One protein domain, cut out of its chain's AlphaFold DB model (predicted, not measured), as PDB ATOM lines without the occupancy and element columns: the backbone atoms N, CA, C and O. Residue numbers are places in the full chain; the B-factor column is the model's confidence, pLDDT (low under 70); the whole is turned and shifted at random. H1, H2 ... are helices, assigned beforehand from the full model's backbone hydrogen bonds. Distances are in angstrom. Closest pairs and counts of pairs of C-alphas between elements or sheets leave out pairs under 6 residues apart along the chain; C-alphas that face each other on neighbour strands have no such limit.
ATOM      1  N   LYS A 126     -15.160 173.302  82.795       90.12
ATOM      2  CA  LYS A 126     -15.491 172.174  81.910       90.12
ATOM      3  C   LYS A 126     -15.003 172.378  80.475       90.12
ATOM      4  O   LYS A 126     -14.545 171.434  79.836       90.12
ATOM      5  N   LYS A 127     -15.015 173.619  79.990       89.88
ATOM      6  CA  LYS A 127     -14.457 174.010  78.688       89.88
ATOM      7  C   LYS A 127     -12.950 173.853  78.606       89.88
ATOM      8  O   LYS A 127     -12.445 173.376  77.589       89.88
ATOM      9  N   MET A 128     -12.230 174.202  79.665       92.25
ATOM     10  CA  MET A 128     -10.785 173.991  79.732       92.25
ATOM     11  C   MET A 128     -10.432 172.507  79.889       92.25
ATOM     12  O   MET A 128      -9.502 172.045  79.228       92.25
ATOM     13  N   ASP A 129     -11.206 171.742  80.660       91.38
ATOM     14  CA  ASP A 129     -11.056 170.285  80.770       91.38
ATOM     15  C   ASP A 129     -11.238 169.593  79.413       91.38
ATOM     16  O   ASP A 129     -10.413 168.770  79.007       91.38
ATOM     17  N   HIS A 130     -12.281 169.969  78.667       91.06
ATOM     18  CA  HIS A 130     -12.510 169.462  77.317       91.06
ATOM     19  C   HIS A 130     -11.344 169.819  76.383       91.06
ATOM     20  O   HIS A 130     -10.825 168.955  75.673       91.06
ATOM     21  N   ALA A 131     -10.845 171.058  76.446       92.31
ATOM     22  CA  ALA A 131      -9.668 171.469  75.686       92.31
ATOM     23  C   ALA A 131      -8.429 170.619  76.018       92.31
ATOM     24  O   ALA A 131      -7.704 170.202  75.115       92.31
ATOM     25  N   ALA A 132      -8.189 170.323  77.298       92.56
ATOM     26  CA  ALA A 132      -7.082 169.472  77.726       92.56
ATOM     27  C   ALA A 132      -7.221 168.033  77.207       92.56
ATOM     28  O   ALA A 132      -6.223 167.435  76.793       92.56
ATOM     29  N   ASN A 133      -8.443 167.496  77.175       91.62
ATOM     30  CA  ASN A 133      -8.728 166.186  76.594       91.62
ATOM     31  C   ASN A 133      -8.429 166.161  75.091       91.62
ATOM     32  O   ASN A 133      -7.712 165.271  74.642       91.62
ATOM     33  N   LEU A 134      -8.867 167.169  74.332       91.62
ATOM     34  CA  LEU A 134      -8.545 167.274  72.905       91.62
ATOM     35  C   LEU A 134      -7.030 167.369  72.662       91.62
ATOM     36  O   LEU A 134      -6.497 166.700  71.778       91.62
ATOM     37  N   ILE A 135      -6.303 168.149  73.470       93.50
ATOM     38  CA  ILE A 135      -4.838 168.230  73.366       93.50
ATOM     39  C   ILE A 135      -4.196 166.859  73.622       93.50
ATOM     40  O   ILE A 135      -3.270 166.476  72.904       93.50
ATOM     41  N   ARG A 136      -4.687 166.109  74.618       90.25
ATOM     42  CA  ARG A 136      -4.208 164.754  74.932       90.25
ATOM     43  C   ARG A 136      -4.494 163.767  73.802       90.25
ATOM     44  O   ARG A 136      -3.647 162.928  73.518       90.25
ATOM     45  N   SER A 137      -5.625 163.919  73.122       89.69
ATOM     46  CA  SER A 137      -5.988 163.141  71.933       89.69
ATOM     47  C   SER A 137      -5.213 163.541  70.669       89.69
ATOM     48  O   SER A 137      -5.478 163.006  69.598       89.69
ATOM     49  N   GLY A 138      -4.252 164.467  70.764       90.25
ATOM     50  CA  GLY A 138      -3.329 164.800  69.677       90.25
ATOM     51  C   GLY A 138      -3.761 165.962  68.782       90.25
ATOM     52  O   GLY A 138      -3.041 166.295  67.840       90.25
ATOM     53  N   TYR A 139      -4.879 166.629  69.080       92.88
ATOM     54  CA  TYR A 139      -5.325 167.786  68.303       92.88
ATOM     55  C   TYR A 139      -4.328 168.950  68.405       92.88
ATOM     56  O   TYR A 139      -3.690 169.180  69.437       92.88
ATOM     57  N   THR A 140      -4.199 169.726  67.324       93.31
ATOM     58  CA  THR A 140      -3.354 170.930  67.330       93.31
ATOM     59  C   THR A 140      -3.981 172.027  68.190       93.31
ATOM     60  O   THR A 140      -5.201 172.155  68.241       93.31
ATOM     61  N   ILE A 141      -3.162 172.876  68.818       94.00
ATOM     62  CA  ILE A 141      -3.642 173.998  69.651       94.00
ATOM     63  C   ILE A 141      -4.605 174.911  68.870       94.00
ATOM     64  O   ILE A 141      -5.603 175.379  69.416       94.00
ATOM     65  N   THR A 142      -4.338 175.120  67.577       92.81
ATOM     66  CA  THR A 142      -5.197 175.898  66.676       92.81
ATOM     67  C   THR A 142      -6.547 175.220  66.453       92.81
ATOM     68  O   THR A 142      -7.575 175.889  66.528       92.81
ATOM     69  N   SER A 143      -6.561 173.905  66.207       92.12
ATOM     70  CA  SER A 143      -7.800 173.130  66.057       92.12
ATOM     71  C   SER A 143      -8.612 173.147  67.346       92.12
ATOM     72  O   SER A 143      -9.801 173.437  67.304       92.12
ATOM     73  N   VAL A 144      -7.961 172.923  68.492       93.00
ATOM     74  CA  VAL A 144      -8.610 172.950  69.807       93.00
ATOM     75  C   VAL A 144      -9.279 174.296  70.038       93.00
ATOM     76  O   VAL A 144     -10.476 174.315  70.285       93.00
ATOM     77  N   SER A 145      -8.562 175.414  69.855       92.50
ATOM     78  CA  SER A 145      -9.130 176.765  69.995       92.50
ATOM     79  C   SER A 145     -10.414 176.954  69.189       92.50
ATOM     80  O   SER A 145     -11.343 177.582  69.686       92.50
ATOM     81  N   LYS A 146     -10.470 176.432  67.958       90.25
ATOM     82  CA  LYS A 146     -11.662 176.525  67.107       90.25
ATOM     83  C   LYS A 146     -12.804 175.656  67.630       90.25
ATOM     84  O   LYS A 146     -13.917 176.152  67.731       90.25
ATOM     85  N   ILE A 147     -12.515 174.404  67.993       89.44
ATOM     86  CA  ILE A 147     -13.511 173.445  68.504       89.44
ATOM     87  C   ILE A 147     -14.178 173.984  69.769       89.44
ATOM     88  O   ILE A 147     -15.394 173.979  69.879       89.44
ATOM     89  N   ILE A 148     -13.394 174.536  70.697       88.50
ATOM     90  CA  ILE A 148     -13.941 175.131  71.919       88.50
ATOM     91  C   ILE A 148     -14.460 176.567  71.708       88.50
ATOM     92  O   ILE A 148     -14.607 177.313  72.672       88.50
ATOM     93  N   GLY A 149     -14.704 177.013  70.476       87.38
ATOM     94  CA  GLY A 149     -15.380 178.286  70.204       87.38
ATOM     95  C   GLY A 149     -14.582 179.549  70.554       87.38
ATOM     96  O   GLY A 149     -15.165 180.577  70.881       87.38
ATOM     97  N   TYR A 150     -13.246 179.516  70.523       87.62
ATOM     98  CA  TYR A 150     -12.432 180.733  70.605       87.62
ATOM     99  C   TYR A 150     -12.070 181.231  69.204       87.62
ATOM    100  O   TYR A 150     -11.246 180.627  68.515       87.62
ATOM    101  N   ALA A 151     -12.592 182.406  68.840       84.25
ATOM    102  CA  ALA A 151     -12.274 183.083  67.577       84.25
ATOM    103  C   ALA A 151     -10.773 183.392  67.409       84.25
ATOM    104  O   ALA A 151     -10.241 183.374  66.300       84.25
ATOM    105  N   HIS A 152     -10.070 183.656  68.518       87.06
ATOM    106  CA  HIS A 152      -8.644 183.978  68.511       87.06
ATOM    107  C   HIS A 152      -7.847 183.041  69.435       87.06
ATOM    108  O   HIS A 152      -8.043 183.092  70.657       87.06
ATOM    109  N   PRO A 153      -6.868 182.277  68.906       88.88
ATOM    110  CA  PRO A 153      -6.044 181.344  69.688       88.88
ATOM    111  C   PRO A 153      -5.287 181.971  70.864       88.88
ATOM    112  O   PRO A 153      -5.002 181.302  71.858       88.88
ATOM    113  N   ILE A 154      -4.980 183.269  70.784       92.38
ATOM    114  CA  ILE A 154      -4.305 184.010  71.859       92.38
ATOM    115  C   ILE A 154      -5.187 184.069  73.116       92.38
ATOM    116  O   ILE A 154      -4.687 183.872  74.225       92.38
ATOM    117  N   LYS A 155      -6.500 184.297  72.959       91.69
ATOM    118  CA  LYS A 155      -7.447 184.347  74.085       91.69
ATOM    119  C   LYS A 155      -7.561 182.978  74.755       91.69
ATOM    120  O   LYS A 155      -7.453 182.893  75.975       91.69
ATOM    121  N   PHE A 156      -7.683 181.922  73.950       93.62
ATOM    122  CA  PHE A 156      -7.650 180.546  74.440       93.62
ATOM    123  C   PHE A 156      -6.369 180.264  75.232       93.62
ATOM    124  O   PHE A 156      -6.434 179.804  76.365       93.62
ATOM    125  N   THR A 157      -5.207 180.597  74.668       94.38
ATOM    126  CA  THR A 157      -3.905 180.333  75.294       94.38
ATOM    127  C   THR A 157      -3.795 180.968  76.678       94.38
ATOM    128  O   THR A 157      -3.373 180.300  77.620       94.38
ATOM    129  N   LYS A 158      -4.216 182.233  76.819       93.81
ATOM    130  CA  LYS A 158      -4.228 182.932  78.112       93.81
ATOM    131  C   LYS A 158      -5.170 182.262  79.113       93.81
ATOM    132  O   LYS A 158      -4.783 182.058  80.259       93.81
ATOM    133  N   MET A 159      -6.377 181.893  78.681       91.62
ATOM    134  CA  MET A 159      -7.360 181.234  79.547       91.62
ATOM    135  C   MET A 159      -6.905 179.845  79.991       91.62
ATOM    136  O   MET A 159      -6.964 179.535  81.177       91.62
ATOM    137  N   PHE A 160      -6.375 179.046  79.069       94.19
ATOM    138  CA  PHE A 160      -5.835 177.725  79.370       94.19
ATOM    139  C   PHE A 160      -4.666 177.818  80.353       94.19
ATOM    140  O   PHE A 160      -4.609 177.065  81.320       94.19
ATOM    141  N   GLN A 161      -3.758 178.777  80.150       93.69
ATOM    142  CA  GLN A 161      -2.643 178.997  81.064       93.69
ATOM    143  C   GLN A 161      -3.105 179.475  82.442       93.69
ATOM    144  O   GLN A 161      -2.563 179.016  83.442       93.69
ATOM    145  N   LYS A 162      -4.113 180.351  82.517       90.81
ATOM    146  CA  LYS A 162      -4.720 180.752  83.794       90.81
ATOM    147  C   LYS A 162      -5.328 179.551  84.524       90.81
ATOM    148  O   LYS A 162      -5.244 179.487  85.743       90.81
ATOM    149  N   HIS A 163      -5.921 178.615  83.784       91.44
ATOM    150  CA  HIS A 163      -6.592 177.450  84.349       91.44
ATOM    151  C   HIS A 163      -5.623 176.344  84.804       91.44
ATOM    152  O   HIS A 163      -5.732 175.861  85.923       91.44
ATOM    153  N   PHE A 164      -4.649 175.969  83.967       89.31
ATOM    154  CA  PHE A 164      -3.730 174.850  84.229       89.31
ATOM    155  C   PHE A 164      -2.341 175.275  84.733       89.31
ATOM    156  O   PHE A 164      -1.481 174.428  84.962       89.31
ATOM    157  N   GLY A 165      -2.062 176.576  84.829       92.38
ATOM    158  CA  GLY A 165      -0.748 177.118  85.205       92.38
ATOM    159  C   GLY A 165       0.338 176.984  84.125       92.38
ATOM    160  O   GLY A 165       1.425 177.542  84.263       92.38
ATOM    161  N   VAL A 166       0.062 176.286  83.021       91.25
ATOM    162  CA  VAL A 166       1.003 176.041  81.919       91.25
ATOM    163  C   VAL A 166       0.364 176.339  80.570       91.25
ATOM    164  O   VAL A 166      -0.844 176.211  80.391       91.25
ATOM    165  N   SER A 167       1.174 176.730  79.586       93.19
ATOM    166  CA  SER A 167       0.651 176.987  78.243       93.19
ATOM    167  C   SER A 167       0.167 175.691  77.568       93.19
ATOM    168  O   SER A 167       0.752 174.628  77.806       93.19
ATOM    169  N   PRO A 168      -0.824 175.757  76.654       92.94
ATOM    170  CA  PRO A 168      -1.304 174.592  75.906       92.94
ATOM    171  C   PRO A 168      -0.181 173.829  75.192       92.94
ATOM    172  O   PRO A 168      -0.165 172.603  75.170       92.94
ATOM    173  N   LYS A 169       0.801 174.557  74.638       93.62
ATOM    174  CA  LYS A 169       1.959 173.969  73.949       93.62
ATOM    175  C   LYS A 169       2.849 173.169  74.905       93.62
ATOM    176  O   LYS A 169       3.243 172.056  74.569       93.62
ATOM    177  N   LYS A 170       3.138 173.711  76.096       92.38
ATOM    178  CA  LYS A 170       3.887 172.985  77.136       92.38
ATOM    179  C   LYS A 170       3.102 171.768  77.621       92.38
ATOM    180  O   LYS A 170       3.664 170.682  77.705       92.38
ATOM    181  N   TYR A 171       1.798 171.926  77.849       93.56
ATOM    182  CA  TYR A 171       0.911 170.823  78.220       93.56
ATOM    183  C   TYR A 171       0.953 169.686  77.188       93.56
ATOM    184  O   TYR A 171       1.166 168.531  77.549       93.56
ATOM    185  N   GLN A 172       0.845 170.010  75.896       93.25
ATOM    186  CA  GLN A 172       0.939 169.037  74.807       93.25
ATOM    187  C   GLN A 172       2.289 168.307  74.786       93.25
ATOM    188  O   GLN A 172       2.337 167.098  74.567       93.25
ATOM    189  N   GLN A 173       3.390 169.021  75.026       90.38
ATOM    190  CA  GLN A 173       4.722 168.424  75.083       90.38
ATOM    191  C   GLN A 173       4.855 167.432  76.246       90.38
ATOM    192  O   GLN A 173       5.373 166.336  76.049       90.38
ATOM    193  N   PHE A 174       4.332 167.768  77.429       88.75
ATOM    194  CA  PHE A 174       4.323 166.842  78.565       88.75
ATOM    195  C   PHE A 174       3.534 165.562  78.266       88.75
ATOM    196  O   PHE A 174       3.994 164.475  78.606       88.75
ATOM    197  N   GLN A 175       2.398 165.664  77.567       83.56
ATOM    198  CA  GLN A 175       1.622 164.484  77.160       83.56
ATOM    199  C   GLN A 175       2.377 163.601  76.151       83.56
ATOM    200  O   GLN A 175       2.318 162.373  76.239       83.56
ATOM    201  N   LYS A 176       3.131 164.205  75.223       80.69
ATOM    202  CA  LYS A 176       3.996 163.462  74.290       80.69
ATOM    203  C   LYS A 176       5.122 162.729  75.019       80.69
ATOM    204  O   LYS A 176       5.346 161.554  74.771       80.69
ATOM    205  N   ASN A 177       5.789 163.389  75.960       79.75
ATOM    206  CA  ASN A 177       6.868 162.754  76.717       79.75
ATOM    207  C   ASN A 177       6.348 161.592  77.580       79.75
ATOM    208  O   ASN A 177       6.957 160.528  77.607       79.75
ATOM    209  N   LEU A 178       5.183 161.754  78.216       75.31
ATOM    210  CA  LEU A 178       4.565 160.697  79.021       75.31
ATOM    211  C   LEU A 178       4.140 159.479  78.184       75.31
ATOM    212  O   LEU A 178       4.200 158.351  78.663       75.31
ATOM    213  N   SER A 179       3.696 159.690  76.944       73.44
ATOM    214  CA  SER A 179       3.369 158.584  76.033       73.44
ATOM    215  C   SER A 179       4.622 157.855  75.538       73.44
ATOM    216  O   SER A 179       4.598 156.631  75.444       73.44
ATOM    217  N   LEU A 180       5.727 158.571  75.306       71.81
ATOM    218  CA  LEU A 180       7.013 157.981  74.912       71.81
ATOM    219  C   LEU A 180       7.661 157.135  76.022       71.81
ATOM    220  O   LEU A 180       8.175 156.058  75.729       71.81
ATOM    221  N   GLU A 181       7.598 157.569  77.283       71.69
ATOM    222  CA  GLU A 181       8.123 156.785  78.417       71.69
ATOM    223  C   GLU A 181       7.357 155.462  78.590       71.69
ATOM    224  O   GLU A 181       7.967 154.401  78.677       71.69
ATOM    225  N   LYS A 182       6.018 155.482  78.487       69.12
ATOM    226  CA  LYS A 182       5.189 154.260  78.551       69.12
ATOM    227  C   LYS A 182       5.519 153.245  77.453       69.12
ATOM    228  O   LYS A 182       5.482 152.041  77.693       69.12
ATOM    229  N   LEU A 183       5.840 153.723  76.250       69.00
ATOM    230  CA  LEU A 183       6.292 152.878  75.142       69.00
ATOM    231  C   LEU A 183       7.669 152.268  75.431       69.00
ATOM    232  O   LEU A 183       7.884 151.088  75.176       69.00
ATOM    233  N   ARG A 184       8.592 153.049  75.997       69.56
ATOM    234  CA  ARG A 184       9.943 152.590  76.345       69.56
ATOM    235  C   ARG A 184       9.936 151.527  77.445       69.56
ATOM    236  O   ARG A 184      10.689 150.559  77.347       69.56
ATOM    237  N   ASP A 185       9.087 151.691  78.452       72.56
ATOM    238  CA  ASP A 185       8.950 150.737  79.555       72.56
ATOM    239  C   ASP A 185       8.311 149.422  79.092       72.56
ATOM    240  O   ASP A 185       8.720 148.350  79.532       72.56
ATOM    241  N   SER A 186       7.392 149.479  78.121       65.44
ATOM    242  CA  SER A 186       6.805 148.281  77.508       65.44
ATOM    243  C   SER A 186       7.801 147.466  76.674       65.44
ATOM    244  O   SER A 186       7.606 146.265  76.516       65.44
ATOM    245  N   VAL A 187       8.851 148.086  76.125       68.81
ATOM    246  CA  VAL A 187       9.853 147.410  75.274       68.81
ATOM    247  C   VAL A 187      10.969 146.755  76.101       68.81
ATOM    248  O   VAL A 187      11.640 145.852  75.619       68.81
ATOM    249  N   ARG A 188      11.166 147.168  77.358       61.53
ATOM    250  CA  ARG A 188      12.186 146.602  78.264       61.53
ATOM    251  C   ARG A 188      11.716 145.392  79.078       61.53
ATOM    252  O   ARG A 188      12.508 144.849  79.839       61.53
ATOM    253  N   GLY A 189      10.448 145.007  78.953       56.75
ATOM    254  CA  GLY A 189       9.835 143.900  79.692       56.75
ATOM    255  C   GLY A 189       9.737 142.577  78.925       56.75
ATOM    256  O   GLY A 189       8.875 141.775  79.276       56.75
TER     257      GLY A 189
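This is residues 126 to 189 of the 190 residues of the protein "HTH araC/xylS-type domain-containing protein" of Runella sp (UniProt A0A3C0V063). Picture a small compact head made by three short helices, H1, H2 and H3, set at large angles to one another, with the first part of a long helix, H4, packed on H1. The rest of H4 leaves the head as an arm, and residues 180 to 189 stick out with nothing beside them. The printed part has 64 residues with four named helices, in the order H1, H2, H3, H4, and no named strand; the class is all helix. The whole is loose, with a radius of gyration of the C-alphas of 13.3 A, and spans 46 by 21 by 18 A, the arm making much of the length.

Start with H1, residues 126 to 136, and look from it to H2, residues 141 to 147. They touch, closest at the C-alphas of Ala 131 and Val 144, 6.2 A apart, and run opposite ways at a steep tilt of 47 degrees. Next comes H3, residues 153 to 164, which touches H2 with residues 153 to 156 alone. Their closest C-alphas, those of Ser 145 and Pro 153, are 5.5 A apart, and their lines are about perpendicular at 83 degrees. H1 and H3 are close but not clearly touching; their closest C-alphas, those of Met 128 and Phe 160, are 6.2 A apart. Last is H4, residues 168 to 187, which touches H1 with residues 168 to 175 alone, closest at the C-alphas of Ile 135 and Gln 172, 6.0 A apart. These two run the same way at a steep tilt of 47 degrees. H3 and H4 only just touch, with 3 pairs of C-alphas within 8 A, the closest being Thr 157 and Pro 168 at 6.3 A. In H1, H2, H3 and H4 every backbone O i to N i+4 pair is within hydrogen-bond range.

Find C-alpha 126 at (-15.491, 172.174, 81.910); from there H1 runs 15.2 A to C-alpha 136. H2 covers 10.0 A from Ile 141 to Ile 147, and H3 covers 16.1 A from Pro 153 to Phe 164. Then find C-alpha 168 at (-1.304, 174.592, 75.906), where H4 begins, and follow it for 29.4 A to C-alpha 187 at (9.853, 147.410, 75.274).

Look at Ala 151 and Gly 189 for the two C-alphas farthest apart, 46.6 A. Without residues 180 to 189, which stand free, the body spans 30 by 20 by 19 A. The printed part has no cut, and its three links between helices are tight. The mean pLDDT of the printed part is 86.7; the model's confidence is under 70 at residues 182 to 184 and 186 to 189.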